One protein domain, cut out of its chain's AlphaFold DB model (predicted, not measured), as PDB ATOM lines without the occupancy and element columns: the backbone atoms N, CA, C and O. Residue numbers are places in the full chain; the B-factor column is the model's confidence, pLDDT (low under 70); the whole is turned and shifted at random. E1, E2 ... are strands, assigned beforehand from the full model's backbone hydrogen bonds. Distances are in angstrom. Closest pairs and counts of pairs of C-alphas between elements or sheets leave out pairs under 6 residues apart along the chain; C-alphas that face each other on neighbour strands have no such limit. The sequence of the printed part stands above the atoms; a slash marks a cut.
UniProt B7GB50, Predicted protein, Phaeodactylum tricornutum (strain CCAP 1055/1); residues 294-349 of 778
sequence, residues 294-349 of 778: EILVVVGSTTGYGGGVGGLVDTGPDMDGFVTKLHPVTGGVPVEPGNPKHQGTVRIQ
ATOM      1  N   GLU A 294     196.868  95.799 232.641       95.12
ATOM      2  CA  GLU A 294     195.872  96.096 231.610       95.12
ATOM      3  C   GLU A 294     194.445  95.758 232.070       95.12
ATOM      4  O   GLU A 294     193.488  96.267 231.491       95.12
ATOM      5  N   ILE A 295     194.289  94.949 233.133       96.06
ATOM      6  CA  ILE A 295     192.993  94.463 233.622       96.06
ATOM      7  C   ILE A 295     192.877  94.587 235.150       96.06
ATOM      8  O   ILE A 295     193.552  93.892 235.916       96.06
ATOM      9  N   LEU A 296     191.942  95.438 235.564       97.94
ATOM     10  CA  LEU A 296     191.281  95.472 236.867       97.94
ATOM     11  C   LEU A 296     189.889  94.843 236.689       97.94
ATOM     12  O   LEU A 296     189.244  95.082 235.671       97.94
ATOM     13  N   VAL A 297     189.416  94.045 237.642       98.06
ATOM     14  CA  VAL A 297     188.071  93.449 237.627       98.06
ATOM     15  C   VAL A 297     187.314  93.938 238.849       98.06
ATOM     16  O   VAL A 297     187.832  93.838 239.959       98.06
ATOM     17  N   VAL A 298     186.095  94.435 238.651       98.44
ATOM     18  CA  VAL A 298     185.162  94.794 239.727       98.44
ATOM     19  C   VAL A 298     183.903  93.953 239.583       98.44
ATOM     20  O   VAL A 298     183.433  93.722 238.465       98.44
ATOM     21  N   VAL A 299     183.375  93.480 240.709       98.50
ATOM     22  CA  VAL A 299     182.196  92.613 240.761       98.50
ATOM     23  C   VAL A 299     181.183  93.140 241.767       98.50
ATOM     24  O   VAL A 299     181.536  93.828 242.732       98.50
ATOM     25  N   GLY A 300     179.922  92.788 241.560       98.19
ATOM     26  CA  GLY A 300     178.827  93.217 242.415       98.19
ATOM     27  C   GLY A 300     177.486  92.687 241.937       98.19
ATOM     28  O   GLY A 300     177.438  91.826 241.063       98.19
ATOM     29  N   SER A 301     176.409  93.229 242.493       98.00
ATOM     30  CA  SER A 301     175.027  92.930 242.104       98.00
ATOM     31  C   SER A 301     174.317  94.206 241.641       98.00
ATOM     32  O   SER A 301     174.657  95.299 242.101       98.00
ATOM     33  N   THR A 302     173.352  94.110 240.725       97.62
ATOM     34  CA  THR A 302     172.576  95.260 240.245       97.62
ATOM     35  C   THR A 302     171.169  94.891 239.772       97.62
ATOM     36  O   THR A 302     170.969  93.854 239.148       97.62
ATOM     37  N   THR A 303     170.208  95.787 240.012       96.62
ATOM     38  CA  THR A 303     168.836  95.733 239.460       96.62
ATOM     39  C   THR A 303     168.682  96.525 238.156       96.62
ATOM     40  O   THR A 303     167.570  96.763 237.694       96.62
ATOM     41  N   GLY A 304     169.781  97.011 237.569       95.19
ATOM     42  CA  GLY A 304     169.760  97.803 236.340       95.19
ATOM     43  C   GLY A 304     170.804  97.352 235.323       95.19
ATOM     44  O   GLY A 304     171.397  96.284 235.437       95.19
ATOM     45  N   TYR A 305     171.023  98.172 234.297       94.94
ATOM     46  CA  TYR A 305     171.934  97.867 233.191       94.94
ATOM     47  C   TYR A 305     172.686  99.126 232.725       94.94
ATOM     48  O   TYR A 305     172.214 100.256 232.886       94.94
ATOM     49  N   GLY A 306     173.882  98.957 232.166       94.62
ATOM     50  CA  GLY A 306     174.846 100.011 231.874       94.62
ATOM     51  C   GLY A 306     176.174  99.468 231.323       94.62
ATOM     52  O   GLY A 306     176.519  98.299 231.456       94.62
ATOM     53  N   GLY A 307     176.975 100.339 230.700       91.31
ATOM     54  CA  GLY A 307     178.222  99.920 230.037       91.31
ATOM     55  C   GLY A 307     179.292  99.322 230.964       91.31
ATOM     56  O   GLY A 307     180.185  98.640 230.473       91.31
ATOM     57  N   GLY A 308     179.204  99.565 232.277       92.81
ATOM     58  CA  GLY A 308     180.096  98.995 233.296       92.81
ATOM     59  C   GLY A 308     179.390  98.226 234.418       92.81
ATOM     60  O   GLY A 308     180.067  97.818 235.357       92.81
ATOM     61  N   VAL A 309     178.067  98.040 234.348       94.00
ATOM     62  CA  VAL A 309     177.243  97.342 235.357       94.00
ATOM     63  C   VAL A 309     176.048  96.682 234.665       94.00
ATOM     64  O   VAL A 309     175.360  97.342 233.898       94.00
ATOM     65  N   GLY A 310     175.790  95.392 234.883       83.19
ATOM     66  CA  GLY A 310     174.577  94.722 234.377       83.19
ATOM     67  C   GLY A 310     174.413  94.620 232.847       83.19
ATOM     68  O   GLY A 310     173.356  94.200 232.387       83.19
ATOM     69  N   GLY A 311     175.428  94.971 232.047       88.94
ATOM     70  CA  GLY A 311     175.421  94.813 230.585       88.94
ATOM     71  C   GLY A 311     174.655  95.891 229.801       88.94
ATOM     72  O   GLY A 311     174.178  96.885 230.335       88.94
ATOM     73  N   LEU A 312     174.562  95.729 228.475       88.12
ATOM     74  CA  LEU A 312     173.942  96.731 227.587       88.12
ATOM     75  C   LEU A 312     172.429  96.564 227.381       88.12
ATOM     76  O   LEU A 312     171.812  97.456 226.792       88.12
ATOM     77  N   VAL A 313     171.864  95.448 227.837       89.19
ATOM     78  CA  VAL A 313     170.474  95.025 227.629       89.19
ATOM     79  C   VAL A 313     169.782  94.973 228.986       89.19
ATOM     80  O   VAL A 313     170.358  94.444 229.931       89.19
ATOM     81  N   ASP A 314     168.569  95.512 229.062       90.31
ATOM     82  CA  ASP A 314     167.688  95.313 230.212       90.31
ATOM     83  C   ASP A 314     167.186  93.862 230.240       90.31
ATOM     84  O   ASP A 314     166.684  93.358 229.229       90.31
ATOM     85  N   THR A 315     167.342  93.187 231.376       88.12
ATOM     86  CA  THR A 315     166.903  91.798 231.574       88.12
ATOM     87  C   THR A 315     165.732  91.679 232.540       88.12
ATOM     88  O   THR A 315     165.081  90.635 232.542       88.12
ATOM     89  N   GLY A 316     165.422  92.735 233.297       90.31
ATOM     90  CA  GLY A 316     164.413  92.704 234.346       90.31
ATOM     91  C   GLY A 316     164.810  93.471 235.615       90.31
ATOM     92  O   GLY A 316     165.921  93.994 235.722       90.31
ATOM     93  N   PRO A 317     163.870  93.566 236.575       92.44
ATOM     94  CA  PRO A 317     164.056  94.246 237.857       92.44
ATOM     95  C   PRO A 317     164.695  93.357 238.941       92.44
ATOM     96  O   PRO A 317     164.811  93.795 240.086       92.44
ATOM     97  N   ASP A 318     165.020  92.105 238.618       94.69
ATOM     98  CA  ASP A 318     165.726  91.164 239.480       94.69
ATOM     99  C   ASP A 318     167.170  91.610 239.746       94.69
ATOM    100  O   ASP A 318     167.802  92.315 238.954       94.69
ATOM    101  N   MET A 319     167.676  91.248 240.926       96.56
ATOM    102  CA  MET A 319     169.034  91.585 241.337       96.56
ATOM    103  C   MET A 319     170.011  90.572 240.746       96.56
ATOM    104  O   MET A 319     170.195  89.506 241.320       96.56
ATOM    105  N   ASP A 320     170.676  90.914 239.650       97.31
ATOM    106  CA  ASP A 320     171.664  90.036 239.019       97.31
ATOM    107  C   ASP A 320     173.097  90.415 239.381       97.31
ATOM    108  O   ASP A 320     173.429  91.577 239.630       97.31
ATOM    109  N   GLY A 321     173.995  89.441 239.306       97.88
ATOM    110  CA  GLY A 321     175.420  89.672 239.442       97.88
ATOM    111  C   GLY A 321     175.998  90.386 238.223       97.88
ATOM    112  O   GLY A 321     175.502  90.271 237.102       97.88
ATOM    113  N   PHE A 322     177.118  91.078 238.398       98.00
ATOM    114  CA  PHE A 322     177.925  91.579 237.291       98.00
ATOM    115  C   PHE A 322     179.418  91.389 237.548       98.00
ATOM    116  O   PHE A 322     179.896  91.418 238.683       98.00
ATOM    117  N   VAL A 323     180.162  91.244 236.453       97.94
ATOM    118  CA  VAL A 323     181.627  91.235 236.432       97.94
ATOM    119  C   VAL A 323     182.078  92.180 235.330       97.94
ATOM    120  O   VAL A 323     181.750  91.976 234.161       97.94
ATOM    121  N   THR A 324     182.840  93.211 235.689       97.94
ATOM    122  CA  THR A 324     183.289  94.258 234.765       97.94
ATOM    123  C   THR A 324     184.807  94.370 234.774       97.94
ATOM    124  O   THR A 324     185.425  94.587 235.816       97.94
ATOM    125  N   LYS A 325     185.408  94.270 233.588       97.31
ATOM    126  CA  LYS A 325     186.815  94.580 233.335       97.31
ATOM    127  C   LYS A 325     186.979  96.081 233.121       97.31
ATOM    128  O   LYS A 325     186.222  96.701 232.379       97.31
ATOM    129  N   LEU A 326     188.011  96.647 233.731       97.62
ATOM    130  CA  LEU A 326     188.417  98.044 233.629       97.62
ATOM    131  C   LEU A 326     189.909  98.109 233.302       97.62
ATOM    132  O   LEU A 326     190.711  97.368 233.864       97.62
ATOM    133  N   HIS A 327     190.302  99.033 232.433       97.44
ATOM    134  CA  HIS A 327     191.705  99.299 232.136       97.44
ATOM    135  C   HIS A 327     192.344 100.119 233.280       97.44
ATOM    136  O   HIS A 327     191.971 101.287 233.441       97.44
ATOM    137  N   PRO A 328     193.322  99.599 234.055       97.69
ATOM    138  CA  PRO A 328     193.817 100.239 235.278       97.69
ATOM    139  C   PRO A 328     194.306 101.678 235.081       97.69
ATOM    140  O   PRO A 328     194.071 102.538 235.921       97.69
ATOM    141  N   VAL A 329     194.934 101.999 233.946       97.25
ATOM    142  CA  VAL A 329     195.460 103.360 233.716       97.25
ATOM    143  C   VAL A 329     194.356 104.400 233.498       97.25
ATOM    144  O   VAL A 329     194.575 105.566 233.813       97.25
ATOM    145  N   THR A 330     193.185 104.009 232.982       97.56
ATOM    146  CA  THR A 330     192.164 104.948 232.473       97.56
ATOM    147  C   THR A 330     190.778 104.775 233.088       97.56
ATOM    148  O   THR A 330     189.918 105.619 232.840       97.56
ATOM    149  N   GLY A 331     190.501 103.663 233.776       97.62
ATOM    150  CA  GLY A 331     189.147 103.248 234.157       97.62
ATOM    151  C   GLY A 331     188.194 103.150 232.956       97.62
ATOM    152  O   GLY A 331     187.016 103.479 233.041       97.62
ATOM    153  N   GLY A 332     188.697 102.857 231.757       97.25
ATOM    154  CA  GLY A 332     187.833 102.532 230.621       97.25
ATOM    155  C   GLY A 332     187.369 101.085 230.732       97.25
ATOM    156  O   GLY A 332     188.212 100.217 230.943       97.25
ATOM    157  N   VAL A 333     186.075 100.809 230.551       95.81
ATOM    158  CA  VAL A 333     185.634  99.446 230.215       95.81
ATOM    159  C   VAL A 333     186.224  99.119 228.837       95.81
ATOM    160  O   VAL A 333     185.994  99.902 227.909       95.81
ATOM    161  N   PRO A 334     187.005  98.036 228.666       91.94
ATOM    162  CA  PRO A 334     187.517  97.656 227.357       91.94
ATOM    163  C   PRO A 334     186.359  97.356 226.403       91.94
ATOM    164  O   PRO A 334     185.503  96.519 226.690       91.94
ATOM    165  N   VAL A 335     186.336  98.050 225.267       85.75
ATOM    166  CA  VAL A 335     185.403  97.792 224.169       85.75
ATOM    167  C   VAL A 335     186.229  97.319 222.987       85.75
ATOM    168  O   VAL A 335     186.979  98.106 222.413       85.75
ATOM    169  N   GLU A 336     186.075  96.052 222.612       82.62
ATOM    170  CA  GLU A 336     186.649  95.500 221.386       82.62
ATOM    171  C   GLU A 336     185.549  95.319 220.332       82.62
ATOM    172  O   GLU A 336     184.750  94.379 220.415       82.62
ATOM    173  N   PRO A 337     185.453  96.221 219.334       74.56
ATOM    174  CA  PRO A 337     184.419  96.135 218.315       74.56
ATOM    175  C   PRO A 337     184.557  94.845 217.501       74.56
ATOM    176  O   PRO A 337     185.567  94.614 216.840       74.56
ATOM    177  N   GLY A 338     183.510  94.020 217.509       78.56
ATOM    178  CA  GLY A 338     183.400  92.853 216.631       78.56
ATOM    179  C   GLY A 338     183.966  91.535 217.167       78.56
ATOM    180  O   GLY A 338     183.781  90.523 216.493       78.56
ATOM    181  N   ASN A 339     184.572  91.487 218.363       80.44
ATOM    182  CA  ASN A 339     184.926  90.211 218.997       80.44
ATOM    183  C   ASN A 339     183.997  89.886 220.188       80.44
ATOM    184  O   ASN A 339     184.229  90.374 221.295       80.44
ATOM    185  N   PRO A 340     182.979  89.015 220.022       73.50
ATOM    186  CA  PRO A 340     182.070  88.640 221.111       73.50
ATOM    187  C   PRO A 340     182.754  87.853 222.244       73.50
ATOM    188  O   PRO A 340     182.125  87.620 223.276       73.50
ATOM    189  N   LYS A 341     184.023  87.449 222.067       73.56
ATOM    190  CA  LYS A 341     184.862  86.835 223.105       73.56
ATOM    191  C   LYS A 341     185.598  87.839 223.994       73.56
ATOM    192  O   LYS A 341     186.221  87.400 224.943       73.56
ATOM    193  N   HIS A 342     185.553  89.143 223.728       80.69
ATOM    194  CA  HIS A 342     186.181  90.151 224.593       80.69
ATOM    195  C   HIS A 342     185.116  91.066 225.194       80.69
ATOM    196  O   HIS A 342     185.049  92.267 224.936       80.69
ATOM    197  N   GLN A 343     184.242  90.468 226.003       85.94
ATOM    198  CA  GLN A 343     183.217  91.205 226.735       85.94
ATOM    199  C   GLN A 343     183.883  92.023 227.846       85.94
ATOM    200  O   GLN A 343     184.587  91.471 228.692       85.94
ATOM    201  N   GLY A 344     183.682  93.344 227.833       92.75
ATOM    202  CA  GLY A 344     184.155  94.242 228.890       92.75
ATOM    203  C   GLY A 344     183.343  94.129 230.184       92.75
ATOM    204  O   GLY A 344     183.863  94.403 231.260       92.75
ATOM    205  N   THR A 345     182.091  93.679 230.097       95.12
ATOM    206  CA  THR A 345     181.210  93.397 231.236       95.12
ATOM    207  C   THR A 345     180.308  92.207 230.901       95.12
ATOM    208  O   THR A 345     179.912  92.054 229.744       95.12
ATOM    209  N   VAL A 346     180.002  91.368 231.892       95.44
ATOM    210  CA  VAL A 346     179.022  90.273 231.802       95.44
ATOM    211  C   VAL A 346     178.076  90.327 233.002       95.44
ATOM    212  O   VAL A 346     178.450  90.805 234.075       95.44
ATOM    213  N   ARG A 347     176.856  89.821 232.813       96.00
ATOM    214  CA  ARG A 347     175.832  89.653 233.849       96.00
ATOM    215  C   ARG A 347     175.804  88.185 234.292       96.00
ATOM    216  O   ARG A 347     175.836  87.293 233.446       96.00
ATOM    217  N   ILE A 348     175.791  87.940 235.599       97.19
ATOM    218  CA  ILE A 348     175.603  86.618 236.203       97.19
ATOM    219  C   ILE A 348     174.130  86.538 236.577       97.19
ATOM    220  O   ILE A 348     173.711  87.173 237.537       97.19
ATOM    221  N   GLN A 349     173.381  85.790 235.775       96.31
ATOM    222  CA  GLN A 349     171.931  85.672 235.860       96.31
ATOM    223  C   GLN A 349     171.512  84.209 235.707       96.31
ATOM    224  O   GLN A 349     172.073  83.456 234.898       96.31
TER     225      GLN A 349
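Overview. This is residues 294 to 349 of the 778 residues of the protein "Predicted protein" of Phaeodactylum tricornutum (strain CCAP 1055/1) (UniProt B7GB50). What is the main picture? There is little regular structure: a small twisted sheet of E1, E2 and E3, with residues 305 to 312 folded back over one face and residues 334 to 342 looping out past the E3 edge. What makes it up? The printed part has 56 residues, no named helix and three strands, E1, E2, E3 along the chain and across the antiparallel sheet; its class is all strand, with 18 residues in named elements. It is compact, with a radius of gyration of the C-alphas of 11.1 A, spanning 32 by 23 by 14 A.

Arrangement. What comes first? E1, residues 296 to 302, and E2, residues 320 to 326, form a hairpin, antiparallel at 158 degrees; N 298 and O 324, 2.9 A apart, are within hydrogen-bond range. What follows? E3, residues 345 to 348, forms an antiparallel hairpin with E2, with N 323 and O 346 within hydrogen-bond range at 3.0 A. E1, E2 and E3 are a meander, each strand the antiparallel neighbour of the one before.

Along the chain. Where does E1 begin? C-alpha 296 is at (191.281, 95.472, 236.867); E1 is 19.0 A long and E2 19.3 A. Where does E3 end? It ends, 10.1 A long, with C-alpha 348 at (175.603, 86.618, 236.203).

Size, cuts and confidence. How large is it? The two C-alphas farthest apart, of Pro 317 and Val 329, are 33.0 A apart. Are there cuts or long links? The printed part has no cut, and both links are long. How confident is the model? No printed residue is under 70.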